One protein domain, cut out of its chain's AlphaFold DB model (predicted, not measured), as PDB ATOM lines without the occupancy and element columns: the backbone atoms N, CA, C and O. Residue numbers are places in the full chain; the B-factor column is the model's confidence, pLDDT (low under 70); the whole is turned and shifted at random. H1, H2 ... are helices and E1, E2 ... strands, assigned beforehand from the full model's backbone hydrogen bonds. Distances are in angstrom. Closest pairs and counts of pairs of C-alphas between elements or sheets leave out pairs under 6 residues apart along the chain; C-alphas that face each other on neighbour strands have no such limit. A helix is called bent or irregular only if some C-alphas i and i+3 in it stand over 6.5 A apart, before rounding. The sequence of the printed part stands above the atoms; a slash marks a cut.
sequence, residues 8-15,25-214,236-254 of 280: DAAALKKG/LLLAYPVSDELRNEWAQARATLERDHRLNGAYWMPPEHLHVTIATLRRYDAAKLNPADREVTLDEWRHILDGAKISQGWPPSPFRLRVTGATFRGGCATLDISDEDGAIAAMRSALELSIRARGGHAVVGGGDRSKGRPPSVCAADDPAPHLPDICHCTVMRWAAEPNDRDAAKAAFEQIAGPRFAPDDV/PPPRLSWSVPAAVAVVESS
ATOM      1  N   ASP A   8     -36.350 -22.678  51.770       78.75
ATOM      2  CA  ASP A   8     -35.880 -23.221  50.492       78.75
ATOM      3  C   ASP A   8     -35.957 -22.187  49.368       78.75
ATOM      4  O   ASP A   8     -34.987 -21.975  48.645       78.75
ATOM      5  N   ALA A   9     -37.085 -21.476  49.252       83.88
ATOM      6  CA  ALA A   9     -37.213 -20.381  48.292       83.88
ATOM      7  C   ALA A   9     -36.226 -19.242  48.599       83.88
ATOM      8  O   ALA A   9     -35.736 -18.589  47.677       83.88
ATOM      9  N   ALA A  10     -35.902 -19.014  49.878       87.19
ATOM     10  CA  ALA A  10     -34.895 -18.038  50.282       87.19
ATOM     11  C   ALA A  10     -33.482 -18.437  49.843       87.19
ATOM     12  O   ALA A  10     -32.780 -17.604  49.269       87.19
ATOM     13  N   ALA A  11     -33.089 -19.694  50.057       82.00
ATOM     14  CA  ALA A  11     -31.806 -20.228  49.604       82.00
ATOM     15  C   ALA A  11     -31.692 -20.178  48.071       82.00
ATOM     16  O   ALA A  11     -30.709 -19.672  47.530       82.00
ATOM     17  N   LEU A  12     -32.754 -20.591  47.373       80.12
ATOM     18  CA  LEU A  12     -32.884 -20.508  45.918       80.12
ATOM     19  C   LEU A  12     -32.677 -19.097  45.382       80.12
ATOM     20  O   LEU A  12     -31.901 -18.879  44.455       80.12
ATOM     21  N   LYS A  13     -33.350 -18.119  45.990       85.06
ATOM     22  CA  LYS A  13     -33.254 -16.721  45.573       85.06
ATOM     23  C   LYS A  13     -31.846 -16.148  45.730       85.06
ATOM     24  O   LYS A  13     -31.473 -15.261  44.969       85.06
ATOM     25  N   LYS A  14     -31.084 -16.631  46.709       86.75
ATOM     26  CA  LYS A  14     -29.700 -16.206  46.950       86.75
ATOM     27  C   LYS A  14     -28.669 -16.969  46.114       86.75
ATOM     28  O   LYS A  14     -27.498 -16.612  46.159       86.75
ATOM     29  N   GLY A  15     -29.081 -18.005  45.376       80.00
ATOM     30  CA  GLY A  15     -28.154 -18.911  44.694       80.00
ATOM     31  C   GLY A  15     -27.345 -19.787  45.661       80.00
ATOM     32  O   GLY A  15     -26.287 -20.278  45.295       80.00
ATOM     33  N   LEU A  25     -37.498 -36.799  44.295       67.19
ATOM     34  CA  LEU A  25     -37.699 -37.602  43.088       67.19
ATOM     35  C   LEU A  25     -39.045 -37.220  42.491       67.19
ATOM     36  O   LEU A  25     -40.079 -37.357  43.155       67.19
ATOM     37  N   LEU A  26     -39.033 -36.717  41.257       71.50
ATOM     38  CA  LEU A  26     -40.239 -36.302  40.552       71.50
ATOM     39  C   LEU A  26     -40.425 -37.108  39.281       71.50
ATOM     40  O   LEU A  26     -39.492 -37.441  38.555       71.50
ATOM     41  N   LEU A  27     -41.696 -37.325  38.988       73.56
ATOM     42  CA  LEU A  27     -42.146 -37.650  37.657       73.56
ATOM     43  C   LEU A  27     -42.900 -36.434  37.128       73.56
ATOM     44  O   LEU A  27     -43.901 -36.022  37.721       73.56
ATOM     45  N   ALA A  28     -42.409 -35.830  36.054       76.75
ATOM     46  CA  ALA A  28     -42.912 -34.551  35.577       76.75
ATOM     47  C   ALA A  28     -42.840 -34.431  34.056       76.75
ATOM     48  O   ALA A  28     -41.993 -35.050  33.414       76.75
ATOM     49  N   TYR A  29     -43.707 -33.587  33.501       74.44
ATOM     50  CA  TYR A  29     -43.639 -33.169  32.106       74.44
ATOM     51  C   TYR A  29     -43.113 -31.749  31.984       74.44
ATOM     52  O   TYR A  29     -43.707 -30.861  32.600       74.44
ATOM     53  N   PRO A  30     -42.074 -31.493  31.174       74.19
ATOM     54  CA  PRO A  30     -41.728 -30.125  30.830       74.19
ATOM     55  C   PRO A  30     -42.899 -29.466  30.096       74.19
ATOM     56  O   PRO A  30     -43.626 -30.108  29.334       74.19
ATOM     57  N   VAL A  31     -43.084 -28.172  30.335       78.56
ATOM     58  CA  VAL A  31     -44.019 -27.374  29.532       78.56
ATOM     59  C   VAL A  31     -43.403 -27.050  28.166       78.56
ATOM     60  O   VAL A  31     -42.187 -27.167  27.998       78.56
ATOM     61  N   SER A  32     -44.222 -26.649  27.191       79.31
ATOM     62  CA  SER A  32     -43.724 -26.306  25.853       79.31
ATOM     63  C   SER A  32     -42.835 -25.061  25.858       79.31
ATOM     64  O   SER A  32     -42.949 -24.202  26.740       79.31
ATOM     65  N   ASP A  33     -41.974 -24.925  24.849       80.81
ATOM     66  CA  ASP A  33     -41.100 -23.757  24.715       80.81
ATOM     67  C   ASP A  33     -41.898 -22.462  24.524       80.81
ATOM     68  O   ASP A  33     -41.494 -21.410  25.019       80.81
ATOM     69  N   GLU A  34     -43.073 -22.519  23.892       83.31
ATOM     70  CA  GLU A  34     -43.988 -21.379  23.803       83.31
ATOM     71  C   GLU A  34     -44.421 -20.917  25.195       83.31
ATOM     72  O   GLU A  34     -44.365 -19.720  25.483       83.31
ATOM     73  N   LEU A  35     -44.796 -21.848  26.084       86.19
ATOM     74  CA  LEU A  35     -45.175 -21.493  27.450       86.19
ATOM     75  C   LEU A  35     -43.979 -20.974  28.256       86.19
ATOM     76  O   LEU A  35     -44.126 -20.006  29.002       86.19
ATOM     77  N   ARG A  36     -42.788 -21.563  28.085       88.12
ATOM     78  CA  ARG A  36     -41.551 -21.063  28.712       88.12
ATOM     79  C   ARG A  36     -41.247 -19.630  28.292       88.12
ATOM     80  O   ARG A  36     -40.980 -18.784  29.146       88.12
ATOM     81  N   ASN A  37     -41.331 -19.343  26.996       88.25
ATOM     82  CA  ASN A  37     -41.090 -18.013  26.441       88.25
ATOM     83  C   ASN A  37     -42.138 -17.003  26.923       88.25
ATOM     84  O   ASN A  37     -41.791 -15.883  27.310       88.25
ATOM     85  N   GLU A  38     -43.409 -17.403  26.956       90.75
ATOM     86  CA  GLU A  38     -44.496 -16.564  27.457       90.75
ATOM     87  C   GLU A  38     -44.321 -16.251  28.950       90.75
ATOM     88  O   GLU A  38     -44.493 -15.103  29.377       90.75
ATOM     89  N   TRP A  39     -43.909 -17.245  29.742       92.88
ATOM     90  CA  TRP A  39     -43.575 -17.061  31.150       92.88
ATOM     91  C   TRP A  39     -42.361 -16.156  31.348       92.88
ATOM     92  O   TRP A  39     -42.415 -15.267  32.192       92.88
ATOM     93  N   ALA A  40     -41.290 -16.317  30.567       93.06
ATOM     94  CA  ALA A  40     -40.094 -15.478  30.670       93.06
ATOM     95  C   ALA A  40     -40.433 -13.982  30.533       93.06
ATOM     96  O   ALA A  40     -39.957 -13.148  31.307       93.06
ATOM     97  N   GLN A  41     -41.323 -13.644  29.595       92.44
ATOM     98  CA  GLN A  41     -41.807 -12.277  29.407       92.44
ATOM     99  C   GLN A  41     -42.687 -11.799  30.573       92.44
ATOM    100  O   GLN A  41     -42.521 -10.674  31.049       92.44
ATOM    101  N   ALA A  42     -43.610 -12.641  31.050       93.25
ATOM    102  CA  ALA A  42     -44.469 -12.320  32.190       93.25
ATOM    103  C   ALA A  42     -43.647 -12.077  33.466       93.25
ATOM    104  O   ALA A  42     -43.834 -11.071  34.155       93.25
ATOM    105  N   ARG A  43     -42.689 -12.969  33.732       94.62
ATOM    106  CA  ARG A  43     -41.760 -12.919  34.859       94.62
ATOM    107  C   ARG A  43     -40.989 -11.606  34.893       94.62
ATOM    108  O   ARG A  43     -40.950 -10.973  35.940       94.62
ATOM    109  N   ALA A  44     -40.445 -11.153  33.762       94.00
ATOM    110  CA  ALA A  44     -39.711  -9.889  33.704       94.00
ATOM    111  C   ALA A  44     -40.568  -8.684  34.141       94.00
ATOM    112  O   ALA A  44     -40.054  -7.726  34.714       94.00
ATOM    113  N   THR A  45     -41.878  -8.704  33.873       94.19
ATOM    114  CA  THR A  45     -42.813  -7.672  34.351       94.19
ATOM    115  C   THR A  45     -43.107  -7.832  35.842       94.19
ATOM    116  O   THR A  45     -43.029  -6.853  36.580       94.19
ATOM    117  N   LEU A  46     -43.389  -9.057  36.291       94.75
ATOM    118  CA  LEU A  46     -43.686  -9.376  37.690       94.75
ATOM    119  C   LEU A  46     -42.522  -9.037  38.635       94.75
ATOM    120  O   LEU A  46     -42.742  -8.504  39.717       94.75
ATOM    121  N   GLU A  47     -41.280  -9.282  38.216       94.62
ATOM    122  CA  GLU A  47     -40.067  -8.992  38.994       94.62
ATOM    123  C   GLU A  47     -39.856  -7.503  39.289       94.62
ATOM    124  O   GLU A  47     -39.146  -7.161  40.234       94.62
ATOM    125  N   ARG A  48     -40.467  -6.611  38.503       94.81
ATOM    126  CA  ARG A  48     -40.371  -5.158  38.700       94.81
ATOM    127  C   ARG A  48     -41.430  -4.617  39.659       94.81
ATOM    128  O   ARG A  48     -41.344  -3.455  40.056       94.81
ATOM    129  N   ASP A  49     -42.429  -5.420  40.027       96.06
ATOM    130  CA  ASP A  49     -43.481  -4.988  40.937       96.06
ATOM    131  C   ASP A  49     -43.024  -5.117  42.394       96.06
ATOM    132  O   ASP A  49     -42.852  -6.211  42.931       96.06
ATOM    133  N   HIS A  50     -42.863  -3.976  43.061       94.62
ATOM    134  CA  HIS A  50     -42.419  -3.908  44.453       94.62
ATOM    135  C   HIS A  50     -43.329  -4.663  45.437       94.62
ATOM    136  O   HIS A  50     -42.858  -5.076  46.499       94.62
ATOM    137  N   ARG A  51     -44.612  -4.878  45.107       95.31
ATOM    138  CA  ARG A  51     -45.549  -5.665  45.932       95.31
ATOM    139  C   ARG A  51     -45.179  -7.147  45.960       95.31
ATOM    140  O   ARG A  51     -45.601  -7.872  46.854       95.31
ATOM    141  N   LEU A  52     -44.376  -7.588  44.994       94.69
ATOM    142  CA  LEU A  52     -43.883  -8.954  44.848       94.69
ATOM    143  C   LEU A  52     -42.417  -9.091  45.293       94.69
ATOM    144  O   LEU A  52     -41.776 -10.122  45.071       94.69
ATOM    145  N   ASN A  53     -41.872  -8.070  45.964       93.50
ATOM    146  CA  ASN A  53     -40.555  -8.154  46.582       93.50
ATOM    147  C   ASN A  53     -40.514  -9.306  47.590       93.50
ATOM    148  O   ASN A  53     -41.404  -9.469  48.414       93.50
ATOM    149  N   GLY A  54     -39.454 -10.110  47.523       91.50
ATOM    150  CA  GLY A  54     -39.352 -11.333  48.328       91.50
ATOM    151  C   GLY A  54     -39.885 -12.590  47.636       91.50
ATOM    152  O   GLY A  54     -39.656 -13.677  48.149       91.50
ATOM    153  N   ALA A  55     -40.480 -12.494  46.447       94.88
ATOM    154  CA  ALA A  55     -40.772 -13.664  45.623       94.88
ATOM    155  C   ALA A  55     -39.486 -14.284  45.041       94.88
ATOM    156  O   ALA A  55     -38.541 -13.572  44.684       94.88
ATOM    157  N   TYR A  56     -39.457 -15.609  44.953       92.50
ATOM    158  CA  TYR A  56     -38.564 -16.395  44.112       92.50
ATOM    159  C   TYR A  56     -39.362 -16.883  42.902       92.50
ATOM    160  O   TYR A  56     -40.340 -17.623  43.046       92.50
ATOM    161  N   TRP A  57     -38.951 -16.448  41.715       93.00
ATOM    162  CA  TRP A  57     -39.595 -16.794  40.454       93.00
ATOM    163  C   TRP A  57     -38.909 -17.999  39.832       93.00
ATOM    164  O   TRP A  57     -37.687 -18.002  39.675       93.00
ATOM    165  N   MET A  58     -39.700 -18.999  39.453       88.31
ATOM    166  CA  MET A  58     -39.173 -20.197  38.810       88.31
ATOM    167  C   MET A  58     -38.572 -19.830  37.445       88.31
ATOM    168  O   MET A  58     -39.228 -19.134  36.652       88.31
ATOM    169  N   PRO A  59     -37.340 -20.273  37.149       87.19
ATOM    170  CA  PRO A  59     -36.772 -20.184  35.812       87.19
ATOM    171  C   PRO A  59     -37.646 -20.892  34.762       87.19
ATOM    172  O   PRO A  59     -38.215 -21.943  35.072       87.19
ATOM    173  N   PRO A  60     -37.799 -20.330  33.545       85.62
ATOM    174  CA  PRO A  60     -38.582 -20.941  32.467       85.62
ATOM    175  C   PRO A  60     -38.228 -22.409  32.191       85.62
ATOM    176  O   PRO A  60     -39.103 -23.251  32.007       85.62
ATOM    177  N   GLU A  61     -36.943 -22.737  32.218       81.44
ATOM    178  CA  GLU A  61     -36.403 -24.078  32.021       81.44
ATOM    179  C   GLU A  61     -36.867 -25.085  33.094       81.44
ATOM    180  O   GLU A  61     -36.900 -26.286  32.831       81.44
ATOM    181  N   HIS A  62     -37.295 -24.622  34.275       81.44
ATOM    182  CA  HIS A  62     -37.751 -25.478  35.381       81.44
ATOM    183  C   HIS A  62     -39.271 -25.655  35.400       81.44
ATOM    184  O   HIS A  62     -39.806 -26.363  36.259       81.44
ATOM    185  N   LEU A  63     -39.990 -25.012  34.479       82.56
ATOM    186  CA  LEU A  63     -41.434 -25.150  34.396       82.56
ATOM    187  C   LEU A  63     -41.821 -26.557  33.947       82.56
ATOM    188  O   LEU A  63     -41.405 -27.050  32.894       82.56
ATOM    189  N   HIS A  64     -42.669 -27.183  34.752       84.75
ATOM    190  CA  HIS A  64     -43.158 -28.530  34.522       84.75
ATOM    191  C   HIS A  64     -44.555 -28.735  35.120       84.75
ATOM    192  O   HIS A  64     -44.991 -27.982  35.992       84.75
ATOM    193  N   VAL A  65     -45.227 -29.794  34.676       85.25
ATOM    194  CA  VAL A  65     -46.427 -30.358  35.300       85.25
ATOM    195  C   VAL A  65     -46.018 -31.592  36.084       85.25
ATOM    196  O   VAL A  65     -45.527 -32.564  35.511       85.25
ATOM    197  N   THR A  66     -46.207 -31.572  37.400       87.44
ATOM    198  CA  THR A  66     -45.906 -32.734  38.241       87.44
ATOM    199  C   THR A  66     -46.940 -33.836  38.009       87.44
ATOM    200  O   THR A  66     -48.134 -33.654  38.263       87.44
ATOM    201  N   ILE A  67     -46.486 -35.008  37.574       88.19
ATOM    202  CA  ILE A  67     -47.299 -36.228  37.518       88.19
ATOM    203  C   ILE A  67     -47.323 -36.861  38.906       88.19
ATOM    204  O   ILE A  67     -48.404 -37.144  39.418       88.19
ATOM    205  N   ALA A  68     -46.147 -37.017  39.522       88.62
ATOM    206  CA  ALA A  68     -45.973 -37.604  40.843       88.62
ATOM    207  C   ALA A  68     -44.780 -36.991  41.591       88.62
ATOM    208  O   ALA A  68     -43.759 -36.655  40.989       88.62
ATOM    209  N   THR A  69     -44.885 -36.910  42.917       88.50
ATOM    210  CA  THR A  69     -43.731 -36.711  43.805       88.50
ATOM    211  C   THR A  69     -43.389 -38.048  44.431       88.50
ATOM    212  O   THR A  69     -44.077 -38.488  45.341       88.50
ATOM    213  N   LEU A  70     -42.357 -38.716  43.930       85.19
ATOM    214  CA  LEU A  70     -41.982 -40.070  44.340       85.19
ATOM    215  C   LEU A  70     -41.292 -40.069  45.709       85.19
ATOM    216  O   LEU A  70     -41.554 -40.933  46.539       85.19
ATOM    217  N   ARG A  71     -40.476 -39.042  45.959       81.50
ATOM    218  CA  ARG A  71     -39.816 -38.770  47.240       81.50
ATOM    219  C   ARG A  71     -39.783 -37.268  47.471       81.50
ATOM    220  O   ARG A  71     -39.567 -36.528  46.516       81.50
ATOM    221  N   ARG A  72     -40.043 -36.805  48.696       71.12
ATOM    222  CA  ARG A  72     -40.074 -35.369  49.020       71.12
ATOM    223  C   ARG A  72     -38.687 -34.832  49.360       71.12
ATOM    224  O   ARG A  72     -37.922 -35.494  50.049       71.12
ATOM    225  N   TYR A  73     -38.429 -33.585  48.973       66.62
ATOM    226  CA  TYR A  73     -37.142 -32.915  49.177       66.62
ATOM    227  C   TYR A  73     -36.725 -32.743  50.646       66.62
ATOM    228  O   TYR A  73     -35.537 -32.622  50.919       66.62
ATOM    229  N   ASP A  74     -37.686 -32.725  51.571       64.00
ATOM    230  CA  ASP A  74     -37.466 -32.598  53.014       64.00
ATOM    231  C   ASP A  74     -37.192 -33.941  53.711       64.00
ATOM    232  O   ASP A  74     -37.016 -33.982  54.929       64.00
ATOM    233  N   ALA A  75     -37.148 -35.043  52.957       70.88
ATOM    234  CA  ALA A  75     -36.710 -36.333  53.468       70.88
ATOM    235  C   ALA A  75     -35.201 -36.352  53.751       70.88
ATOM    236  O   ALA A  75     -34.434 -35.560  53.199       70.88
ATOM    237  N   ALA A  76     -34.765 -37.296  54.591       72.19
ATOM    238  CA  ALA A  76     -33.347 -37.501  54.881       72.19
ATOM    239  C   ALA A  76     -32.537 -37.678  53.584       72.19
ATOM    240  O   ALA A  76     -33.047 -38.191  52.589       72.19
ATOM    241  N   LYS A  77     -31.269 -37.269  53.561       72.88
ATOM    242  CA  LYS A  77     -30.440 -37.466  52.364       72.88
ATOM    243  C   LYS A  77     -30.228 -38.960  52.124       72.88
ATOM    244  O   LYS A  77     -29.837 -39.672  53.047       72.88
ATOM    245  N   LEU A  78     -30.452 -39.416  50.892       70.31
ATOM    246  CA  LEU A  78     -30.029 -40.757  50.491       70.31
ATOM    247  C   LEU A  78     -28.503 -40.783  50.442       70.31
ATOM    248  O   LEU A  78     -27.877 -39.859  49.916       70.31
ATOM    249  N   ASN A  79     -27.895 -41.833  50.990       76.62
ATOM    250  CA  ASN A  79     -26.486 -42.069  50.708       76.62
ATOM    251  C   ASN A  79     -26.325 -42.498  49.230       76.62
ATOM    252  O   ASN A  79     -27.290 -42.957  48.612       76.62
ATOM    253  N   PRO A  80     -25.127 -42.356  48.635       76.38
ATOM    254  CA  PRO A  80     -24.938 -42.637  47.212       76.38
ATOM    255  C   PRO A  80     -25.268 -44.074  46.782       76.38
ATOM    256  O   PRO A  80     -25.680 -44.275  45.646       76.38
ATOM    257  N   ALA A  81     -25.097 -45.066  47.662       76.69
ATOM    258  CA  ALA A  81     -25.395 -46.460  47.334       76.69
ATOM    259  C   ALA A  81     -26.911 -46.712  47.282       76.69
ATOM    260  O   ALA A  81     -27.403 -47.317  46.331       76.69
ATOM    261  N   ASP A  82     -27.657 -46.177  48.250       78.38
ATOM    262  CA  ASP A  82     -29.118 -46.297  48.305       78.38
ATOM    263  C   ASP A  82     -29.804 -45.477  47.204       78.38
ATOM    264  O   ASP A  82     -30.919 -45.800  46.792       78.38
ATOM    265  N   ARG A  83     -29.136 -44.431  46.697       78.19
ATOM    266  CA  ARG A  83     -29.629 -43.590  45.598       78.19
ATOM    267  C   ARG A  83     -29.869 -44.393  44.325       78.19
ATOM    268  O   ARG A  83     -30.986 -44.355  43.818       78.19
ATOM    269  N   GLU A  84     -28.863 -45.104  43.822       80.25
ATOM    270  CA  GLU A  84     -29.001 -45.854  42.563       80.25
ATOM    271  C   GLU A  84     -30.038 -46.970  42.695       80.25
ATOM    272  O   GLU A  84     -30.901 -47.108  41.836       80.25
ATOM    273  N   VAL A  85     -30.045 -47.680  43.827       83.62
ATOM    274  CA  VAL A  85     -31.057 -48.709  44.116       83.62
ATOM    275  C   VAL A  85     -32.468 -48.112  44.120       83.62
ATOM    276  O   VAL A  85     -33.388 -48.668  43.519       83.62
ATOM    277  N   THR A  86     -32.643 -46.956  44.762       81.88
ATOM    278  CA  THR A  86     -33.934 -46.257  44.806       81.88
ATOM    279  C   THR A  86     -34.358 -45.782  43.415       81.88
ATOM    280  O   THR A  86     -35.522 -45.937  43.043       81.88
ATOM    281  N   LEU A  87     -33.439 -45.211  42.631       81.44
ATOM    282  CA  LEU A  87     -33.708 -44.763  41.263       81.44
ATOM    283  C   LEU A  87     -34.099 -45.929  40.355       81.44
ATOM    284  O   LEU A  87     -35.077 -45.815  39.614       81.44
ATOM    285  N   ASP A  88     -33.377 -47.042  40.434       84.75
ATOM    286  CA  ASP A  88     -33.657 -48.234  39.643       84.75
ATOM    287  C   ASP A  88     -35.025 -48.820  39.973       84.75
ATOM    288  O   ASP A  88     -35.767 -49.165  39.052       84.75
ATOM    289  N   GLU A  89     -35.432 -48.850  41.245       87.31
ATOM    290  CA  GLU A  89     -36.797 -49.260  41.581       87.31
ATOM    291  C   GLU A  89     -37.834 -48.328  40.951       87.31
ATOM    292  O   GLU A  89     -38.804 -48.788  40.343       87.31
ATOM    293  N   TRP A  90     -37.654 -47.011  41.066       87.50
ATOM    294  CA  TRP A  90     -38.609 -46.062  40.494       87.50
ATOM    295  C   TRP A  90     -38.689 -46.160  38.969       87.50
ATOM    296  O   TRP A  90     -39.782 -46.017  38.417       87.50
ATOM    297  N   ARG A  91     -37.572 -46.457  38.291       85.69
ATOM    298  CA  ARG A  91     -37.549 -46.774  36.854       85.69
ATOM    299  C   ARG A  91     -38.386 -48.020  36.562       85.69
ATOM    300  O   ARG A  91     -39.306 -47.940  35.755       85.69
ATOM    301  N   HIS A  92     -38.190 -49.109  37.308       88.44
ATOM    302  CA  HIS A  92     -38.988 -50.334  37.158       88.44
ATOM    303  C   HIS A  92     -40.488 -50.114  37.412       88.44
ATOM    304  O   HIS A  92     -41.333 -50.701  36.730       88.44
ATOM    305  N   ILE A  93     -40.843 -49.276  38.390       90.25
ATOM    306  CA  ILE A  93     -42.231 -48.871  38.651       90.25
ATOM    307  C   ILE A  93     -42.794 -48.096  37.458       90.25
ATOM    308  O   ILE A  93     -43.921 -48.366  37.029       90.25
ATOM    309  N   LEU A  94     -42.038 -47.144  36.911       88.69
ATOM    310  CA  LEU A  94     -42.463 -46.368  35.752       88.69
ATOM    311  C   LEU A  94     -42.646 -47.255  34.514       88.69
ATOM    312  O   LEU A  94     -43.656 -47.124  33.825       88.69
ATOM    313  N   ASP A  95     -41.722 -48.172  34.251       87.75
ATOM    314  CA  ASP A  95     -41.804 -49.081  33.106       87.75
ATOM    315  C   ASP A  95     -43.014 -50.012  33.228       87.75
ATOM    316  O   ASP A  95     -43.783 -50.157  32.275       87.75
ATOM    317  N   GLY A  96     -43.275 -50.532  34.433       89.38
ATOM    318  CA  GLY A  96     -44.497 -51.279  34.734       89.38
ATOM    319  C   GLY A  96     -45.779 -50.472  34.490       89.38
ATOM    320  O   GLY A  96     -46.765 -51.012  33.988       89.38
ATOM    321  N   ALA A  97     -45.772 -49.170  34.788       91.19
ATOM    322  CA  ALA A  97     -46.907 -48.294  34.508       91.19
ATOM    323  C   ALA A  97     -47.094 -48.057  32.999       91.19
ATOM    324  O   ALA A  97     -48.223 -48.133  32.513       91.19
ATOM    325  N   LYS A  98     -46.005 -47.824  32.251       85.31
ATOM    326  CA  LYS A  98     -46.019 -47.549  30.802       85.31
ATOM    327  C   LYS A  98     -46.554 -48.703  29.959       85.31
ATOM    328  O   LYS A  98     -47.202 -48.458  28.948       85.31
ATOM    329  N   ILE A  99     -46.299 -49.947  30.367       90.00
ATOM    330  CA  ILE A  99     -46.810 -51.135  29.662       90.00
ATOM    331  C   ILE A  99     -48.245 -51.502  30.063       90.00
ATOM    332  O   ILE A  99     -48.838 -52.413  29.483       90.00
ATOM    333  N   SER A 100     -48.812 -50.836  31.072       90.12
ATOM    334  CA  SER A 100     -50.189 -51.089  31.488       90.12
ATOM    335  C   SER A 100     -51.178 -50.581  30.434       90.12
ATOM    336  O   SER A 100     -50.970 -49.539  29.814       90.12
ATOM    337  N   GLN A 101     -52.313 -51.269  30.275       85.06
ATOM    338  CA  GLN A 101     -53.377 -50.838  29.354       85.06
ATOM    339  C   GLN A 101     -53.970 -49.460  29.704       85.06
ATOM    340  O   GLN A 101     -54.651 -48.863  28.876       85.06
ATOM    341  N   GLY A 102     -53.746 -48.974  30.930       88.81
ATOM    342  CA  GLY A 102     -54.214 -47.670  31.395       88.81
ATOM    343  C   GLY A 102     -53.270 -46.511  31.072       88.81
ATOM    344  O   GLY A 102     -53.636 -45.368  31.336       88.81
ATOM    345  N   TRP A 103     -52.072 -46.766  30.533       87.00
ATOM    346  CA  TRP A 103     -51.178 -45.687  30.119       87.00
ATOM    347  C   TRP A 103     -51.754 -44.968  28.889       87.00
ATOM    348  O   TRP A 103     -52.165 -45.634  27.935       87.00
ATOM    349  N   PRO A 104     -51.821 -43.625  28.874       84.19
ATOM    350  CA  PRO A 104     -52.481 -42.915  27.788       84.19
ATOM    351  C   PRO A 104     -51.672 -42.998  26.485       84.19
ATOM    352  O   PRO A 104     -50.435 -42.985  26.512       84.19
ATOM    353  N   PRO A 105     -52.352 -43.026  25.327       77.19
ATOM    354  CA  PRO A 105     -51.685 -42.902  24.042       77.19
ATOM    355  C   PRO A 105     -51.106 -41.492  23.867       77.19
ATOM    356  O   PRO A 105     -51.615 -40.515  24.416       77.19
ATOM    357  N   SER A 106     -50.054 -41.379  23.057       73.19
ATOM    358  CA  SER A 106     -49.532 -40.088  22.600       73.19
ATOM    359  C   SER A 106     -49.913 -39.773  21.156       73.19
ATOM    360  O   SER A 106     -49.983 -40.703  20.348       73.19
ATOM    361  N   PRO A 107     -50.010 -38.480  20.795       79.44
ATOM    362  CA  PRO A 107     -49.895 -37.310  21.679       79.44
ATOM    363  C   PRO A 107     -51.181 -37.041  22.481       79.44
ATOM    364  O   PRO A 107     -52.250 -37.518  22.112       79.44
ATOM    365  N   PHE A 108     -51.074 -36.244  23.546       79.94
ATOM    366  CA  PHE A 108     -52.215 -35.719  24.312       79.94
ATOM    367  C   PHE A 108     -52.063 -34.214  24.559       79.94
ATOM    368  O   PHE A 108     -50.962 -33.668  24.436       79.94
ATOM    369  N   ARG A 109     -53.166 -33.542  24.893       83.19
ATOM    370  CA  ARG A 109     -53.255 -32.081  24.975       83.19
ATOM    371  C   ARG A 109     -53.322 -31.574  26.406       83.19
ATOM    372  O   ARG A 109     -54.150 -32.008  27.208       83.19
ATOM    373  N   LEU A 110     -52.482 -30.581  26.677       84.88
ATOM    374  CA  LEU A 110     -52.536 -29.751  27.872       84.88
ATOM    375  C   LEU A 110     -52.813 -28.303  27.465       84.88
ATOM    376  O   LEU A 110     -52.351 -27.845  26.417       84.88
ATOM    377  N   ARG A 111     -53.554 -27.573  28.302       89.62
ATOM    378  CA  ARG A 111     -53.867 -26.158  28.068       89.62
ATOM    379  C   ARG A 111     -53.766 -25.349  29.347       89.62
ATOM    380  O   ARG A 111     -54.316 -25.757  30.366       89.62
ATOM    381  N   VAL A 112     -53.128 -24.182  29.289       92.19
ATOM    382  CA  VAL A 112     -53.190 -23.214  30.395       92.19
ATOM    383  C   VAL A 112     -54.599 -22.626  30.480       92.19
ATOM    384  O   VAL A 112     -55.145 -22.161  29.483       92.19
ATOM    385  N   THR A 113     -55.198 -22.658  31.666       93.06
ATOM    386  CA  THR A 113     -56.556 -22.145  31.920       93.06
ATOM    387  C   THR A 113     -56.589 -20.951  32.859       93.06
ATOM    388  O   THR A 113     -57.661 -20.407  33.117       93.06
ATOM    389  N   GLY A 114     -55.440 -20.539  33.383       93.56
ATOM    390  CA  GLY A 114     -55.343 -19.368  34.233       93.56
ATOM    391  C   GLY A 114     -54.002 -19.269  34.935       93.56
ATOM    392  O   GLY A 114     -53.203 -20.204  34.956       93.56
ATOM    393  N   ALA A 115     -53.791 -18.125  35.572       94.25
ATOM    394  CA  ALA A 115     -52.762 -17.935  36.578       94.25
ATOM    395  C   ALA A 115     -53.458 -17.676  37.915       94.25
ATOM    396  O   ALA A 115     -54.290 -16.774  38.013       94.25
ATOM    397  N   THR A 116     -53.143 -18.466  38.939       90.25
ATOM    398  CA  THR A 116     -53.772 -18.355  40.258       90.25
ATOM    399  C   THR A 116     -52.745 -18.357  41.376       90.25
ATOM    400  O   THR A 116     -51.576 -18.702  41.203       90.25
ATOM    401  N   PHE A 117     -53.193 -17.928  42.551       86.00
ATOM    402  CA  PHE A 117     -52.389 -17.902  43.759       86.00
ATOM    403  C   PHE A 117     -52.979 -18.863  44.791       86.00
ATOM    404  O   PHE A 117     -54.131 -18.707  45.207       86.00
ATOM    405  N   ARG A 118     -52.206 -19.866  45.217       80.50
ATOM    406  CA  ARG A 118     -52.675 -20.952  46.090       80.50
ATOM    407  C   ARG A 118     -51.677 -21.189  47.217       80.50
ATOM    408  O   ARG A 118     -50.523 -21.497  46.972       80.50
ATOM    409  N   GLY A 119     -52.113 -21.054  48.470       71.12
ATOM    410  CA  GLY A 119     -51.335 -21.517  49.630       71.12
ATOM    411  C   GLY A 119     -49.909 -20.954  49.763       71.12
ATOM    412  O   GLY A 119     -49.042 -21.657  50.267       71.12
ATOM    413  N   GLY A 120     -49.657 -19.715  49.317       84.88
ATOM    414  CA  GLY A 120     -48.325 -19.096  49.362       84.88
ATOM    415  C   GLY A 120     -47.433 -19.390  48.149       84.88
ATOM    416  O   GLY A 120     -46.245 -19.084  48.174       84.88
ATOM    417  N   CYS A 121     -47.968 -19.958  47.072       90.88
ATOM    418  CA  CYS A 121     -47.296 -20.000  45.778       90.88
ATOM    419  C   CYS A 121     -48.195 -19.430  44.679       90.88
ATOM    420  O   CYS A 121     -49.417 -19.339  44.835       90.88
ATOM    421  N   ALA A 122     -47.574 -19.052  43.565       94.00
ATOM    422  CA  ALA A 122     -48.297 -18.737  42.343       94.00
ATOM    423  C   ALA A 122     -48.129 -19.871  41.332       94.00
ATOM    424  O   ALA A 122     -47.039 -20.445  41.196       94.00
ATOM    425  N   THR A 123     -49.213 -20.193  40.637       94.56
ATOM    426  CA  THR A 123     -49.312 -21.328  39.723       94.56
ATOM    427  C   THR A 123     -49.952 -20.920  38.404       94.56
ATOM    428  O   THR A 123     -50.802 -20.032  38.363       94.56
ATOM    429  N   LEU A 124     -49.574 -21.602  37.327       94.19
ATOM    430  CA  LEU A 124     -50.383 -21.683  36.115       94.19
ATOM    431  C   LEU A 124     -51.275 -22.914  36.233       94.19
ATOM    432  O   LEU A 124     -50.773 -24.019  36.450       94.19
ATOM    433  N   ASP A 125     -52.581 -22.713  36.122       93.69
ATOM    434  CA  ASP A 125     -53.558 -23.793  36.121       93.69
ATOM    435  C   ASP A 125     -53.585 -24.439  34.739       93.69
ATOM    436  O   ASP A 125     -53.547 -23.750  33.716       93.69
ATOM    437  N   ILE A 126     -53.594 -25.772  34.709       91.75
ATOM    438  CA  ILE A 126     -53.480 -26.545  33.475       91.75
ATOM    439  C   ILE A 126     -54.647 -27.521  33.393       91.75
ATOM    440  O   ILE A 126     -54.888 -28.306  34.307       91.75
ATOM    441  N   SER A 127     -55.360 -27.487  32.273       92.50
ATOM    442  CA  SER A 127     -56.358 -28.485  31.910       92.50
ATOM    443  C   SER A 127     -55.685 -29.670  31.228       92.50
ATOM    444  O   SER A 127     -54.969 -29.497  30.242       92.50
ATOM    445  N   ASP A 128     -55.956 -30.865  31.743       90.62
ATOM    446  CA  ASP A 128     -55.631 -32.150  31.123       90.62
ATOM    447  C   ASP A 128     -56.786 -32.553  30.196       90.62
ATOM    448  O   ASP A 128     -57.711 -33.247  30.614       90.62
ATOM    449  N   GLU A 129     -56.803 -32.017  28.970       88.69
ATOM    450  CA  GLU A 129     -57.987 -32.071  28.091       88.69
ATOM    451  C   GLU A 129     -58.348 -33.489  27.648       88.69
ATOM    452  O   GLU A 129     -59.524 -33.791  27.448       88.69
ATOM    453  N   ASP A 130     -57.342 -34.352  27.525       85.25
ATOM    454  CA  ASP A 130     -57.505 -35.744  27.107       85.25
ATOM    455  C   ASP A 130     -57.457 -36.723  28.299       85.25
ATOM    456  O   ASP A 130     -57.524 -37.937  28.108       85.25
ATOM    457  N   GLY A 131     -57.341 -36.221  29.538       90.00
ATOM    458  CA  GLY A 131     -57.269 -37.042  30.754       90.00
ATOM    459  C   GLY A 131     -55.991 -37.884  30.876       90.00
ATOM    460  O   GLY A 131     -55.963 -38.872  31.614       90.00
ATOM    461  N   ALA A 132     -54.935 -37.531  30.143       88.25
ATOM    462  CA  ALA A 132     -53.706 -38.304  30.060       88.25
ATOM    463  C   ALA A 132     -52.902 -38.268  31.365       88.25
ATOM    464  O   ALA A 132     -52.414 -39.304  31.815       88.25
ATOM    465  N   ILE A 133     -52.796 -37.114  32.028       88.56
ATOM    466  CA  ILE A 133     -52.099 -37.017  33.320       88.56
ATOM    467  C   ILE A 133     -52.842 -37.831  34.384       88.56
ATOM    468  O   ILE A 133     -52.213 -38.554  35.163       88.56
ATOM    469  N   ALA A 134     -54.175 -37.764  34.399       93.31
ATOM    470  CA  ALA A 134     -54.994 -38.585  35.288       93.31
ATOM    471  C   ALA A 134     -54.805 -40.094  35.025       93.31
ATOM    472  O   ALA A 134     -54.648 -40.878  35.969       93.31
ATOM    473  N   ALA A 135     -54.751 -40.501  33.753       91.69
ATOM    474  CA  ALA A 135     -54.492 -41.882  33.352       91.69
ATOM    475  C   ALA A 135     -53.093 -42.361  33.784       91.69
ATOM    476  O   ALA A 135     -52.968 -43.422  34.394       91.69
ATOM    477  N   MET A 136     -52.046 -41.549  33.582       89.75
ATOM    478  CA  MET A 136     -50.686 -41.873  34.036       89.75
ATOM    479  C   MET A 136     -50.600 -42.027  35.547       89.75
ATOM    480  O   MET A 136     -49.994 -42.980  36.029       89.75
ATOM    481  N   ARG A 137     -51.222 -41.120  36.312       94.25
ATOM    482  CA  ARG A 137     -51.276 -41.222  37.778       94.25
ATOM    483  C   ARG A 137     -51.958 -42.516  38.214       94.25
ATOM    484  O   ARG A 137     -51.442 -43.195  39.096       94.25
ATOM    485  N   SER A 138     -53.049 -42.894  37.552       94.88
ATOM    486  CA  SER A 138     -53.761 -44.149  37.825       94.88
ATOM    487  C   SER A 138     -52.893 -45.379  37.524       94.88
ATOM    488  O   SER A 138     -52.792 -46.286  38.348       94.88
ATOM    489  N   ALA A 139     -52.206 -45.400  36.377       93.50
ATOM    490  CA  ALA A 139     -51.275 -46.469  36.012       93.50
ATOM    491  C   ALA A 139     -50.087 -46.572  36.990       93.50
ATOM    492  O   ALA A 139     -49.707 -47.668  37.406       93.50
ATOM    493  N   LEU A 140     -49.534 -45.430  37.409       93.44
ATOM    494  CA  LEU A 140     -48.469 -45.361  38.412       93.44
ATOM    495  C   LEU A 140     -48.930 -45.868  39.770       93.44
ATOM    496  O   LEU A 140     -48.193 -46.614  40.405       93.44
ATOM    497  N   GLU A 141     -50.135 -45.513  40.217       95.38
ATOM    498  CA  GLU A 141     -50.684 -46.008  41.481       95.38
ATOM    499  C   GLU A 141     -50.729 -47.542  41.506       95.38
ATOM    500  O   GLU A 141     -50.303 -48.166  42.483       95.38
ATOM    501  N   LEU A 142     -51.202 -48.153  40.414       95.50
ATOM    502  CA  LEU A 142     -51.256 -49.608  40.268       95.50
ATOM    503  C   LEU A 142     -49.854 -50.232  40.291       95.50
ATOM    504  O   LEU A 142     -49.645 -51.225  40.989       95.50
ATOM    505  N   SER A 143     -48.893 -49.635  39.585       94.81
ATOM    506  CA  SER A 143     -47.509 -50.122  39.553       94.81
ATOM    507  C   SER A 143     -46.811 -49.996  40.918       94.81
ATOM    508  O   SER A 143     -46.201 -50.951  41.400       94.81
ATOM    509  N   ILE A 144     -46.994 -48.868  41.615       94.50
ATOM    510  CA  ILE A 144     -46.514 -48.657  42.993       94.50
ATOM    511  C   ILE A 144     -47.087 -49.726  43.925       94.50
ATOM    512  O   ILE A 144     -46.359 -50.315  44.727       94.50
ATOM    513  N   ARG A 145     -48.390 -50.012  43.806       95.25
ATOM    514  CA  ARG A 145     -49.063 -51.037  44.611       95.25
ATOM    515  C   ARG A 145     -48.525 -52.438  44.328       95.25
ATOM    516  O   ARG A 145     -48.341 -53.207  45.269       95.25
ATOM    517  N   ALA A 146     -48.235 -52.763  43.067       94.81
ATOM    518  CA  ALA A 146     -47.632 -54.040  42.683       94.81
ATOM    519  C   ALA A 146     -46.235 -54.248  43.301       94.81
ATOM    520  O   ALA A 146     -45.845 -55.383  43.562       94.81
ATOM    521  N   ARG A 147     -45.518 -53.159  43.608       93.94
ATOM    522  CA  ARG A 147     -44.232 -53.161  44.330       93.94
ATOM    523  C   ARG A 147     -44.366 -53.008  45.854       93.94
ATOM    524  O   ARG A 147     -43.396 -52.725  46.551       93.94
ATOM    525  N   GLY A 148     -45.572 -53.191  46.397       94.06
ATOM    526  CA  GLY A 148     -45.843 -53.148  47.839       94.06
ATOM    527  C   GLY A 148     -46.041 -51.747  48.430       94.06
ATOM    528  O   GLY A 148     -46.413 -51.631  49.604       94.06
ATOM    529  N   GLY A 149     -45.874 -50.691  47.630       94.12
ATOM    530  CA  GLY A 149     -46.086 -49.307  48.047       94.12
ATOM    531  C   GLY A 149     -47.563 -48.911  48.139       94.12
ATOM    532  O   GLY A 149     -48.472 -49.646  47.747       94.12
ATOM    533  N   HIS A 150     -47.814 -47.714  48.661       94.88
ATOM    534  CA  HIS A 150     -49.126 -47.071  48.658       94.88
ATOM    535  C   HIS A 150     -48.953 -45.563  48.484       94.88
ATOM    536  O   HIS A 150     -48.507 -44.870  49.400       94.88
ATOM    537  N   ALA A 151     -49.300 -45.059  47.303       94.31
ATOM    538  CA  ALA A 151     -49.265 -43.632  47.045       94.31
ATOM    539  C   ALA A 151     -50.413 -42.902  47.739       94.31
ATOM    540  O   ALA A 151     -51.518 -43.421  47.887       94.31
ATOM    541  N   VAL A 152     -50.145 -41.666  48.136       94.56
ATOM    542  CA  VAL A 152     -51.170 -40.741  48.609       94.56
ATOM    543  C   VAL A 152     -51.717 -40.011  47.395       94.56
ATOM    544  O   VAL A 152     -50.945 -39.417  46.646       94.56
ATOM    545  N   VAL A 153     -53.033 -40.028  47.205       92.81
ATOM    546  CA  VAL A 153     -53.693 -39.364  46.075       92.81
ATOM    547  C   VAL A 153     -54.300 -38.030  46.523       92.81
ATOM    548  O   VAL A 153     -54.892 -37.935  47.600       92.81
ATOM    549  N   GLY A 154     -54.140 -36.991  45.702       89.88
ATOM    550  CA  GLY A 154     -54.737 -35.671  45.894       89.88
ATOM    551  C   GLY A 154     -54.360 -34.993  47.211       89.88
ATOM    552  O   GLY A 154     -53.212 -35.063  47.657       89.88
ATOM    553  N   GLY A 155     -55.331 -34.343  47.850       83.88
ATOM    554  CA  GLY A 155     -55.194 -33.740  49.185       83.88
ATOM    555  C   GLY A 155     -55.207 -34.730  50.361       83.88
ATOM    556  O   GLY A 155     -55.434 -34.311  51.495       83.88
ATOM    557  N   GLY A 156     -55.031 -36.031  50.110       81.69
ATOM    558  CA  GLY A 156     -55.118 -37.077  51.127       81.69
ATOM    559  C   GLY A 156     -54.090 -36.960  52.260       81.69
ATOM    560  O   GLY A 156     -53.028 -36.347  52.132       81.69
ATOM    561  N   ASP A 157     -54.408 -37.602  53.386       84.69
ATOM    562  CA  ASP A 157     -53.523 -37.697  54.547       84.69
ATOM    563  C   ASP A 157     -52.250 -38.479  54.200       84.69
ATOM    564  O   ASP A 157     -52.283 -39.672  53.883       84.69
ATOM    565  N   ARG A 158     -51.114 -37.783  54.292       81.44
ATOM    566  CA  ARG A 158     -49.794 -38.294  53.919       81.44
ATOM    567  C   ARG A 158     -49.341 -39.486  54.740       81.44
ATOM    568  O   ARG A 158     -48.601 -40.315  54.223       81.44
ATOM    569  N   SER A 159     -49.811 -39.586  55.980       83.50
ATOM    570  CA  SER A 159     -49.459 -40.677  56.888       83.50
ATOM    571  C   SER A 159     -50.065 -42.026  56.485       83.50
ATOM    572  O   SER A 159     -49.650 -43.062  56.993       83.50
ATOM    573  N   LYS A 160     -51.040 -42.030  55.565       87.38
ATOM    574  CA  LYS A 160     -51.709 -43.251  55.087       87.38
ATOM    575  C   LYS A 160     -51.011 -43.900  53.894       87.38
ATOM    576  O   LYS A 160     -51.389 -45.002  53.491       87.38
ATOM    577  N   GLY A 161     -50.041 -43.214  53.299       91.19
ATOM    578  CA  GLY A 161     -49.200 -43.789  52.260       91.19
ATOM    579  C   GLY A 161     -48.037 -44.583  52.848       91.19
ATOM    580  O   GLY A 161     -47.746 -44.503  54.037       91.19
ATOM    581  N   ARG A 162     -47.346 -45.331  51.993       92.44
ATOM    582  CA  ARG A 162     -46.050 -45.942  52.302       92.44
ATOM    583  C   ARG A 162     -45.210 -46.042  51.028       92.44
ATOM    584  O   ARG A 162     -45.794 -46.233  49.952       92.44
ATOM    585  N   PRO A 163     -43.883 -45.913  51.108       90.12
ATOM    586  CA  PRO A 163     -43.029 -46.115  49.948       90.12
ATOM    587  C   PRO A 163     -43.036 -47.595  49.503       90.12
ATOM    588  O   PRO A 163     -43.529 -48.458  50.242       90.12
ATOM    589  N   PRO A 164     -42.556 -47.909  48.286       90.12
ATOM    590  CA  PRO A 164     -42.290 -49.286  47.859       90.12
ATOM    591  C   PRO A 164     -41.377 -50.033  48.842       90.12
ATOM    592  O   PRO A 164     -40.548 -49.418  49.506       90.12
ATOM    593  N   SER A 165     -41.493 -51.364  48.913       86.50
ATOM    594  CA  SER A 165     -40.808 -52.176  49.939       86.50
ATOM    595  C   SER A 165     -39.276 -52.129  49.894       86.50
ATOM    596  O   SER A 165     -38.634 -52.529  50.860       86.50
ATOM    597  N   VAL A 166     -38.693 -51.709  48.771       81.00
ATOM    598  CA  VAL A 166     -37.237 -51.594  48.597       81.00
ATOM    599  C   VAL A 166     -36.681 -50.234  49.026       81.00
ATOM    600  O   VAL A 166     -35.470 -50.093  49.157       81.00
ATOM    601  N   CYS A 167     -37.544 -49.238  49.242       82.19
ATOM    602  CA  CYS A 167     -37.154 -47.960  49.829       82.19
ATOM    603  C   CYS A 167     -36.994 -48.098  51.351       82.19
ATOM    604  O   CYS A 167     -37.478 -49.060  51.958       82.19
ATOM    605  N   ALA A 168     -36.347 -47.120  51.986       80.62
ATOM    606  CA  ALA A 168     -36.202 -47.125  53.436       80.62
ATOM    607  C   ALA A 168     -37.578 -47.011  54.121       80.62
ATOM    608  O   ALA A 168     -38.497 -46.367  53.615       80.62
ATOM    609  N   ALA A 169     -37.745 -47.637  55.289       74.75
ATOM    610  CA  ALA A 169     -39.037 -47.658  55.982       74.75
ATOM    611  C   ALA A 169     -39.504 -46.263  56.444       74.75
ATOM    612  O   ALA A 169     -40.700 -46.047  56.641       74.75
ATOM    613  N   ASP A 170     -38.568 -45.332  56.626       79.81
ATOM    614  CA  ASP A 170     -38.796 -43.930  56.968       79.81
ATOM    615  C   ASP A 170     -38.841 -43.001  55.742       79.81
ATOM    616  O   ASP A 170     -39.051 -41.795  55.902       79.81
ATOM    617  N   ASP A 171     -38.706 -43.534  54.517       82.19
ATOM    618  CA  ASP A 171     -38.900 -42.732  53.313       82.19
ATOM    619  C   ASP A 171     -40.355 -42.244  53.213       82.19
ATOM    620  O   ASP A 171     -41.311 -42.965  53.535       82.19
ATOM    621  N   PRO A 172     -40.570 -41.005  52.736       83.00
ATOM    622  CA  PRO A 172     -41.909 -40.475  52.576       83.00
ATOM    623  C   PRO A 172     -42.679 -41.271  51.524       83.00
ATOM    624  O   PRO A 172     -42.148 -41.660  50.484       83.00
ATOM    625  N   ALA A 173     -43.979 -41.431  51.752       90.38
ATOM    626  CA  ALA A 173     -44.854 -42.026  50.757       90.38
ATOM    627  C   ALA A 173     -44.916 -41.179  49.467       90.38
ATOM    628  O   ALA A 173     -44.983 -39.942  49.549       90.38
ATOM    629  N   PRO A 174     -44.991 -41.822  48.289       91.62
ATOM    630  CA  PRO A 174     -45.159 -41.118  47.027       91.62
ATOM    631  C   PRO A 174     -46.502 -40.372  46.979       91.62
ATOM    632  O   PRO A 174     -47.506 -40.797  47.555       91.62
ATOM    633  N   HIS A 175     -46.530 -39.248  46.267       92.38
ATOM    634  CA  HIS A 175     -47.702 -38.418  46.008       92.38
ATOM    635  C   HIS A 175     -48.153 -38.505  44.564       92.38
ATOM    636  O   HIS A 175     -47.349 -38.284  43.660       92.38
ATOM    637  N   LEU A 176     -49.456 -38.644  44.367       93.81
ATOM    638  CA  LEU A 176     -50.121 -38.444  43.090       93.81
ATOM    639  C   LEU A 176     -51.086 -37.259  43.237       93.81
ATOM    640  O   LEU A 176     -52.184 -37.443  43.765       93.81
ATOM    641  N   PRO A 177     -50.699 -36.029  42.854       91.25
ATOM    642  CA  PRO A 177     -51.597 -34.879  42.926       91.25
ATOM    643  C   PRO A 177     -52.881 -35.105  42.113       91.25
ATOM    644  O   PRO A 177     -52.881 -35.816  41.117       91.25
ATOM    645  N   ASP A 178     -53.983 -34.490  42.525       91.19
ATOM    646  CA  ASP A 178     -55.282 -34.507  41.828       91.19
ATOM    647  C   ASP A 178     -55.498 -33.256  40.961       91.19
ATOM    648  O   ASP A 178     -56.454 -33.176  40.196       91.19
ATOM    649  N   ILE A 179     -54.576 -32.296  41.038       90.56
ATOM    650  CA  ILE A 179     -54.578 -31.068  40.245       90.56
ATOM    651  C   ILE A 179     -53.437 -31.066  39.224       90.56
ATOM    652  O   ILE A 179     -52.341 -31.580  39.476       90.56
ATOM    653  N   CYS A 180     -53.681 -30.456  38.068       91.19
ATOM    654  CA  CYS A 180     -52.669 -30.172  37.056       91.19
ATOM    655  C   CYS A 180     -52.333 -28.682  37.119       91.19
ATOM    656  O   CYS A 180     -53.180 -27.824  36.889       91.19
ATOM    657  N   HIS A 181     -51.098 -28.377  37.498       92.19
ATOM    658  CA  HIS A 181     -50.611 -27.009  37.577       92.19
ATOM    659  C   HIS A 181     -49.104 -26.976  37.340       92.19
ATOM    660  O   HIS A 181     -48.420 -27.994  37.473       92.19
ATOM    661  N   CYS A 182     -48.597 -25.789  37.037       90.88
ATOM    662  CA  CYS A 182     -47.176 -25.486  37.009       90.88
ATOM    663  C   CYS A 182     -46.884 -24.429  38.075       90.88
ATOM    664  O   CYS A 182     -47.480 -23.353  38.054       90.88
ATOM    665  N   THR A 183     -46.010 -24.723  39.039       92.12
ATOM    666  CA  THR A 183     -45.592 -23.707  40.019       92.12
ATOM    667  C   THR A 183     -44.652 -22.721  39.343       92.12
ATOM    668  O   THR A 183     -43.652 -23.128  38.763       92.12
ATOM    669  N   VAL A 184     -44.948 -21.428  39.458       94.06
ATOM    670  CA  VAL A 184     -44.162 -20.360  38.824       94.06
ATOM    671  C   VAL A 184     -43.522 -19.397  39.822       94.06
ATOM    672  O   VAL A 184     -42.582 -18.679  39.483       94.06
ATOM    673  N   MET A 185     -43.984 -19.400  41.076       94.12
ATOM    674  CA  MET A 185     -43.432 -18.556  42.137       94.12
ATOM    675  C   MET A 185     -43.589 -19.190  43.515       94.12
ATOM    676  O   MET A 185     -44.615 -19.807  43.804       94.12
ATOM    677  N   ARG A 186     -42.597 -18.978  44.384       92.44
ATOM    678  CA  ARG A 186     -42.666 -19.230  45.834       92.44
ATOM    679  C   ARG A 186     -42.139 -18.020  46.602       92.44
ATOM    680  O   ARG A 186     -41.305 -17.285  46.084       92.44
ATOM    681  N   TRP A 187     -42.553 -17.825  47.852       93.56
ATOM    682  CA  TRP A 187     -42.012 -16.737  48.674       93.56
ATOM    683  C   TRP A 187     -40.694 -17.116  49.343       93.56
ATOM    684  O   TRP A 187     -40.637 -18.041  50.152       93.56
ATOM    685  N   ALA A 188     -39.646 -16.354  49.034       92.00
ATOM    686  CA  ALA A 188     -38.371 -16.358  49.749       92.00
ATOM    687  C   ALA A 188     -38.428 -15.521  51.037       92.00
ATOM    688  O   ALA A 188     -37.714 -15.789  51.996       92.00
ATOM    689  N   ALA A 189     -39.278 -14.498  51.062       94.38
ATOM    690  CA  ALA A 189     -39.562 -13.684  52.233       94.38
ATOM    691  C   ALA A 189     -41.052 -13.352  52.267       94.38
ATOM    692  O   ALA A 189     -41.715 -13.355  51.233       94.38
ATOM    693  N   GLU A 190     -41.574 -13.091  53.458       94.25
ATOM    694  CA  GLU A 190     -42.990 -12.793  53.639       94.25
ATOM    695  C   GLU A 190     -43.319 -11.435  52.991       94.25
ATOM    696  O   GLU A 190     -42.602 -10.466  53.257       94.25
ATOM    697  N   PRO A 191     -44.357 -11.331  52.139       93.25
ATOM    698  CA  PRO A 191     -44.767 -10.039  51.612       93.25
ATOM    699  C   PRO A 191     -45.299  -9.147  52.733       93.25
ATOM    700  O   PRO A 191     -45.985  -9.611  53.644       93.25
ATOM    701  N   ASN A 192     -45.044  -7.843  52.618       93.00
ATOM    702  CA  ASN A 192     -45.576  -6.850  53.555       93.00
ATOM    703  C   ASN A 192     -47.114  -6.834  53.573       93.00
ATOM    704  O   ASN A 192     -47.714  -6.566  54.609       93.00
ATOM    705  N   ASP A 193     -47.735  -7.120  52.425       95.00
ATOM    706  CA  ASP A 193     -49.181  -7.223  52.256       95.00
ATOM    707  C   ASP A 193     -49.502  -8.394  51.311       95.00
ATOM    708  O   ASP A 193     -49.236  -8.349  50.107       95.00
ATOM    709  N   ARG A 194     -50.052  -9.468  51.887       93.62
ATOM    710  CA  ARG A 194     -50.413 -10.705  51.181       93.62
ATOM    711  C   ARG A 194     -51.507 -10.489  50.139       93.62
ATOM    712  O   ARG A 194     -51.432 -11.076  49.058       93.62
ATOM    713  N   ASP A 195     -52.499  -9.664  50.454       93.88
ATOM    714  CA  ASP A 195     -53.651  -9.437  49.588       93.88
ATOM    715  C   ASP A 195     -53.255  -8.541  48.415       93.88
ATOM    716  O   ASP A 195     -53.570  -8.852  47.264       93.88
ATOM    717  N   ALA A 196     -52.467  -7.493  48.674       95.00
ATOM    718  CA  ALA A 196     -51.911  -6.655  47.617       95.00
ATOM    719  C   ALA A 196     -50.953  -7.435  46.703       95.00
ATOM    720  O   ALA A 196     -50.982  -7.241  45.487       95.00
ATOM    721  N   ALA A 197     -50.130  -8.332  47.258       94.56
ATOM    722  CA  ALA A 197     -49.250  -9.197  46.477       94.56
ATOM    723  C   ALA A 197     -50.039 -10.180  45.596       94.56
ATOM    724  O   ALA A 197     -49.747 -10.318  44.406       94.56
ATOM    725  N   LYS A 198     -51.074 -10.825  46.147       93.75
ATOM    726  CA  LYS A 198     -51.974 -11.694  45.379       93.75
ATOM    727  C   LYS A 198     -52.643 -10.922  44.237       93.75
ATOM    728  O   LYS A 198     -52.562 -11.350  43.088       93.75
ATOM    729  N   ALA A 199     -53.232  -9.765  44.541       93.81
ATOM    730  CA  ALA A 199     -53.888  -8.919  43.552       93.81
ATOM    731  C   ALA A 199     -52.916  -8.447  42.459       93.81
ATOM    732  O   ALA A 199     -53.281  -8.422  41.287       93.81
ATOM    733  N   ALA A 200     -51.668  -8.117  42.814       94.69
ATOM    734  CA  ALA A 200     -50.631  -7.746  41.851       94.69
ATOM    735  C   ALA A 200     -50.328  -8.881  40.865       94.69
ATOM    736  O   ALA A 200     -50.304  -8.658  39.654       94.69
ATOM    737  N   PHE A 201     -50.129 -10.101  41.376       95.06
ATOM    738  CA  PHE A 201     -49.885 -11.268  40.535       95.06
ATOM    739  C   PHE A 201     -51.067 -11.530  39.594       95.06
ATOM    740  O   PHE A 201     -50.869 -11.649  38.388       95.06
ATOM    741  N   GLU A 202     -52.291 -11.568  40.123       92.88
ATOM    742  CA  GLU A 202     -53.500 -11.833  39.335       92.88
ATOM    743  C   GLU A 202     -53.764 -10.729  38.295       92.88
ATOM    744  O   GLU A 202     -54.134 -11.034  37.166       92.88
ATOM    745  N   GLN A 203     -53.488  -9.461  38.615       93.00
ATOM    746  CA  GLN A 203     -53.609  -8.340  37.679       93.00
ATOM    747  C   GLN A 203     -52.632  -8.447  36.496       93.00
ATOM    748  O   GLN A 203     -52.990  -8.095  35.373       93.00
ATOM    749  N   ILE A 204     -51.396  -8.893  36.738       92.94
ATOM    750  CA  ILE A 204     -50.339  -8.942  35.717       92.94
ATOM    751  C   ILE A 204     -50.406 -10.249  34.916       92.94
ATOM    752  O   ILE A 204     -50.340 -10.230  33.687       92.94
ATOM    753  N   ALA A 205     -50.518 -11.389  35.601       93.50
ATOM    754  CA  ALA A 205     -50.486 -12.712  34.984       93.50
ATOM    755  C   ALA A 205     -51.870 -13.169  34.499       93.50
ATOM    756  O   ALA A 205     -51.962 -13.810  33.455       93.50
ATOM    757  N   GLY A 206     -52.945 -12.815  35.212       90.81
ATOM    758  CA  GLY A 206     -54.306 -13.272  34.923       90.81
ATOM    759  C   GLY A 206     -54.737 -13.020  33.476       90.81
ATOM    760  O   GLY A 206     -55.019 -13.990  32.782       90.81
ATOM    761  N   PRO A 207     -54.709 -11.774  32.963       90.81
ATOM    762  CA  PRO A 207     -55.097 -11.485  31.579       90.81
ATOM    763  C   PRO A 207     -54.214 -12.165  30.527       90.81
ATOM    764  O   PRO A 207     -54.666 -12.428  29.418       90.81
ATOM    765  N   ARG A 208     -52.943 -12.433  30.854       91.25
ATOM    766  CA  ARG A 208     -51.979 -13.037  29.923       91.25
ATOM    767  C   ARG A 208     -52.197 -14.539  29.753       91.25
ATOM    768  O   ARG A 208     -51.981 -15.059  28.665       91.25
ATOM    769  N   PHE A 209     -52.601 -15.206  30.831       91.12
ATOM    770  CA  PHE A 209     -52.818 -16.652  30.890       91.12
ATOM    771  C   PHE A 209     -54.299 -17.024  31.016       91.12
ATOM    772  O   PHE A 209     -54.622 -18.169  31.333       91.12
ATOM    773  N   ALA A 210     -55.198 -16.062  30.800       84.56
ATOM    774  CA  ALA A 210     -56.625 -16.314  30.716       84.56
ATOM    775  C   ALA A 210     -56.898 -17.277  29.549       84.56
ATOM    776  O   ALA A 210     -56.212 -17.207  28.526       84.56
ATOM    777  N   PRO A 211     -57.880 -18.181  29.686       76.50
ATOM    778  CA  PRO A 211     -58.272 -19.022  28.572       76.50
ATOM    779  C   PRO A 211     -58.800 -18.119  27.455       76.50
ATOM    780  O   PRO A 211     -59.573 -17.199  27.723       76.50
ATOM    781  N   ASP A 212     -58.399 -18.376  26.209       68.12
ATOM    782  CA  ASP A 212     -59.035 -17.702  25.081       68.12
ATOM    783  C   ASP A 212     -60.528 -18.060  25.090       68.12
ATOM    784  O   ASP A 212     -60.893 -19.240  24.999       68.12
ATOM    785  N   ASP A 213     -61.394 -17.052  25.176       46.78
ATOM    786  CA  ASP A 213     -62.812 -17.213  24.877       46.78
ATOM    787  C   ASP A 213     -62.933 -17.551  23.390       46.78
ATOM    788  O   ASP A 213     -62.972 -16.673  22.524       46.78
ATOM    789  N   VAL A 214     -62.968 -18.843  23.057       40.88
ATOM    790  CA  VAL A 214     -63.279 -19.244  21.689       40.88
ATOM    791  C   VAL A 214     -64.780 -19.073  21.485       40.88
ATOM    792  O   VAL A 214     -65.557 -19.998  21.723       40.88
ATOM    793  N   PRO A 236     -57.626 -23.992  14.646       51.47
ATOM    794  CA  PRO A 236     -56.363 -23.493  15.156       51.47
ATOM    795  C   PRO A 236     -56.340 -23.763  16.668       51.47
ATOM    796  O   PRO A 236     -57.343 -23.489  17.343       51.47
ATOM    797  N   PRO A 237     -55.270 -24.390  17.186       54.69
ATOM    798  CA  PRO A 237     -55.194 -24.718  18.598       54.69
ATOM    799  C   PRO A 237     -55.364 -23.435  19.427       54.69
ATOM    800  O   PRO A 237     -54.847 -22.388  19.023       54.69
ATOM    801  N   PRO A 238     -56.087 -23.479  20.564       65.00
ATOM    802  CA  PRO A 238     -56.137 -22.358  21.498       65.00
ATOM    803  C   PRO A 238     -54.724 -21.873  21.841       65.00
ATOM    804  O   PRO A 238     -53.791 -22.688  21.906       65.00
ATOM    805  N   ARG A 239     -54.555 -20.573  22.104       65.38
ATOM    806  CA  ARG A 239     -53.274 -20.017  22.546       65.38
ATOM    807  C   ARG A 239     -52.836 -20.750  23.818       65.38
ATOM    808  O   ARG A 239     -53.638 -20.998  24.715       65.38
ATOM    809  N   LEU A 240     -51.558 -21.130  23.877       71.94
ATOM    810  CA  LEU A 240     -50.961 -21.902  24.983       71.94
ATOM    811  C   LEU A 240     -51.569 -23.301  25.204       71.94
ATOM    812  O   LEU A 240     -51.578 -23.811  26.328       71.94
ATOM    813  N   SER A 241     -52.058 -23.937  24.138       65.12
ATOM    814  CA  SER A 241     -52.225 -25.391  24.101       65.12
ATOM    815  C   SER A 241     -51.026 -26.045  23.418       65.12
ATOM    816  O   SER A 241     -50.458 -25.486  22.478       65.12
ATOM    817  N   TRP A 242     -50.620 -27.216  23.905       73.50
ATOM    818  CA  TRP A 242     -49.538 -27.979  23.289       73.50
ATOM    819  C   TRP A 242     -49.788 -29.483  23.365       73.50
ATOM    820  O   TRP A 242     -50.442 -29.990  24.281       73.50
ATOM    821  N   SER A 243     -49.251 -30.182  22.368       56.00
ATOM    822  CA  SER A 243     -49.249 -31.639  22.288       56.00
ATOM    823  C   SER A 243     -47.996 -32.185  22.958       56.00
ATOM    824  O   SER A 243     -46.886 -31.742  22.666       56.00
ATOM    825  N   VAL A 244     -48.167 -33.167  23.837       51.00
ATOM    826  CA  VAL A 244     -47.071 -33.770  24.602       51.00
ATOM    827  C   VAL A 244     -46.828 -35.205  24.116       51.00
ATOM    828  O   VAL A 244     -47.791 -35.965  23.967       51.00
ATOM    829  N   PRO A 245     -45.573 -35.619  23.854       46.06
ATOM    830  CA  PRO A 245     -45.261 -37.027  23.612       46.06
ATOM    831  C   PRO A 245     -45.419 -37.856  24.903       46.06
ATOM    832  O   PRO A 245     -45.209 -37.358  26.006       46.06
ATOM    833  N   ALA A 246     -45.710 -39.159  24.804       45.25
ATOM    834  CA  ALA A 246     -45.865 -40.045  25.977       45.25
ATOM    835  C   ALA A 246     -44.542 -40.334  26.720       45.25
ATOM    836  O   ALA A 246     -44.524 -41.100  27.685       45.25
ATOM    837  N   ALA A 247     -43.429 -39.738  26.290       45.88
ATOM    838  CA  ALA A 247     -42.130 -39.923  26.911       45.88
ATOM    839  C   ALA A 247     -42.074 -39.199  28.267       45.88
ATOM    840  O   ALA A 247     -41.934 -37.980  28.334       45.88
ATOM    841  N   VAL A 248     -42.180 -39.977  29.343       53.09
ATOM    842  CA  VAL A 248     -41.896 -39.553  30.718       53.09
ATOM    843  C   VAL A 248     -40.606 -40.220  31.178       53.09
ATOM    844  O   VAL A 248     -40.431 -41.426  30.967       53.09
ATOM    845  N   ALA A 249     -39.734 -39.471  31.845       51.06
ATOM    846  CA  ALA A 249     -38.562 -40.004  32.531       51.06
ATOM    847  C   ALA A 249     -38.708 -39.827  34.047       51.06
ATOM    848  O   ALA A 249     -39.282 -38.834  34.501       51.06
ATOM    849  N   VAL A 250     -38.174 -40.776  34.824       46.91
ATOM    850  CA  VAL A 250     -37.873 -40.522  36.238       46.91
ATOM    851  C   VAL A 250     -36.699 -39.559  36.248       46.91
ATOM    852  O   VAL A 250     -35.607 -39.921  35.811       46.91
ATOM    853  N   VAL A 251     -36.940 -38.331  36.695       48.78
ATOM    854  CA  VAL A 251     -35.894 -37.319  36.784       48.78
ATOM    855  C   VAL A 251     -35.558 -37.145  38.250       48.78
ATOM    856  O   VAL A 251     -36.424 -36.914  39.099       48.78
ATOM    857  N   GLU A 252     -34.274 -37.268  38.550       43.59
ATOM    858  CA  GLU A 252     -33.773 -36.765  39.807       43.59
ATOM    859  C   GLU A 252     -33.846 -35.248  39.766       43.59
ATOM    860  O   GLU A 252     -33.214 -34.596  38.938       43.59
ATOM    861  N   SER A 253     -34.667 -34.689  40.643       42.25
ATOM    862  CA  SER A 253     -34.810 -33.250  40.740       42.25
ATOM    863  C   SER A 253     -34.195 -32.798  42.048       42.25
ATOM    864  O   SER A 253     -34.503 -33.297  43.124       42.25
ATOM    865  N   SER A 254     -33.351 -31.791  41.993       36.16
ATOM    866  CA  SER A 254     -33.218 -30.940  43.162       36.16
ATOM    867  C   SER A 254     -34.513 -30.109  43.290       36.16
ATOM    868  O   SER A 254     -35.115 -29.789  42.258       36.16
TER     869      SER A 254
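AT A GLANCE: This is residues 8 to 15, 25 to 214 and 236 to 254 of the 280 residues of a protein of Pelagomonas calceolata (UniProt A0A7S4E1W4). Two twisted sheets stand side by side, each with its own helices: a five-stranded sheet, curled like part of a barrel, has H2 and H5 on one face and short H1 on the other, and a smaller three-stranded sheet has H3 and H4 over one face. The two halves meet where E3 comes close to E6. The printed part has 217 residues, with five named helices and eight named strands in the order H1 E1 H2 E2 E3 H3 E4 E5 H4 E6 H5 E7 E8; the class is mixed. Both sheets are antiparallel, in the orders E2 E6 E5 E4 E7 and E3 E1 E8. The whole is compact, with a radius of gyration of the C-alphas of 18.2 A and spans of 48 by 42 by 28 A.

HOW THE PARTS SIT: H1, residues 8 to 14, is on the sheet of E2 (55 to 57), E6 (181 to 187), E5 (121 to 128), E4 (108 to 118) and E7 (241 to 244); the closest C-alphas of H1 and E2, Lys 13 and Tyr 56, are 5.5 A apart. Within hydrogen-bond range are N 56 and O 186, 2.7 A, N 124 and O 182, 2.8 A, N 113 and O 125 in the hairpin E4 and E5, 2.8 A, and N 244 and O 108, 2.9 A. E1, residues 25 to 30, is the inner strand between E3 (64 to 71) and E8 (250 to 253), with N 67 and O 27 at 2.8 A and N 251 and O 26 at 3.3 A. H2 (33 to 46) is on one face of this sheet and H1 on the other, three layers with the sheet between helices; H5 (194 to 209) is on the same face as H2, and H2 and H5 touch, their closest C-alphas, those of Ala 42 and Ala 205, 6.6 A apart, at a steep tilt of 39 degrees, opposite ways. H3 (80 to 98) and H4 (132 to 146) are on the same face of the smaller sheet, two layers; they touch at Ala 97 and Ala 139, closest C-alphas 5.0 A apart. Every O i to N i+4 pair is within hydrogen-bond range in H1 and H4, against 9 of 10 in H2, 13 of 15 in H3 and 10 of 12 in H5.

IN THESE COORDINATES: H1 begins at C-alpha 8, (-35.880, -23.221, 50.492). H3 is 27.2 A long and E4 26.3 A, with a bend of 71 degrees at residue 115. H5, 21.3 A, is only just irregular: C-alphas 204 and 207 are 6.8 A apart. E8 ends at C-alpha 253, (-34.810, -33.250, 40.740).

THE WHOLE: The farthest C-alphas, Ala 81 and Val 214, are 53.2 A apart. Cuts leave gaps of 21.0 A from C-alpha 15 to 25 and 10.4 A from C-alpha 214 to 236. The link H4 to E6 is long. Mean pLDDT of the printed part is 84.0; residues 243 to 254 are among those under 70.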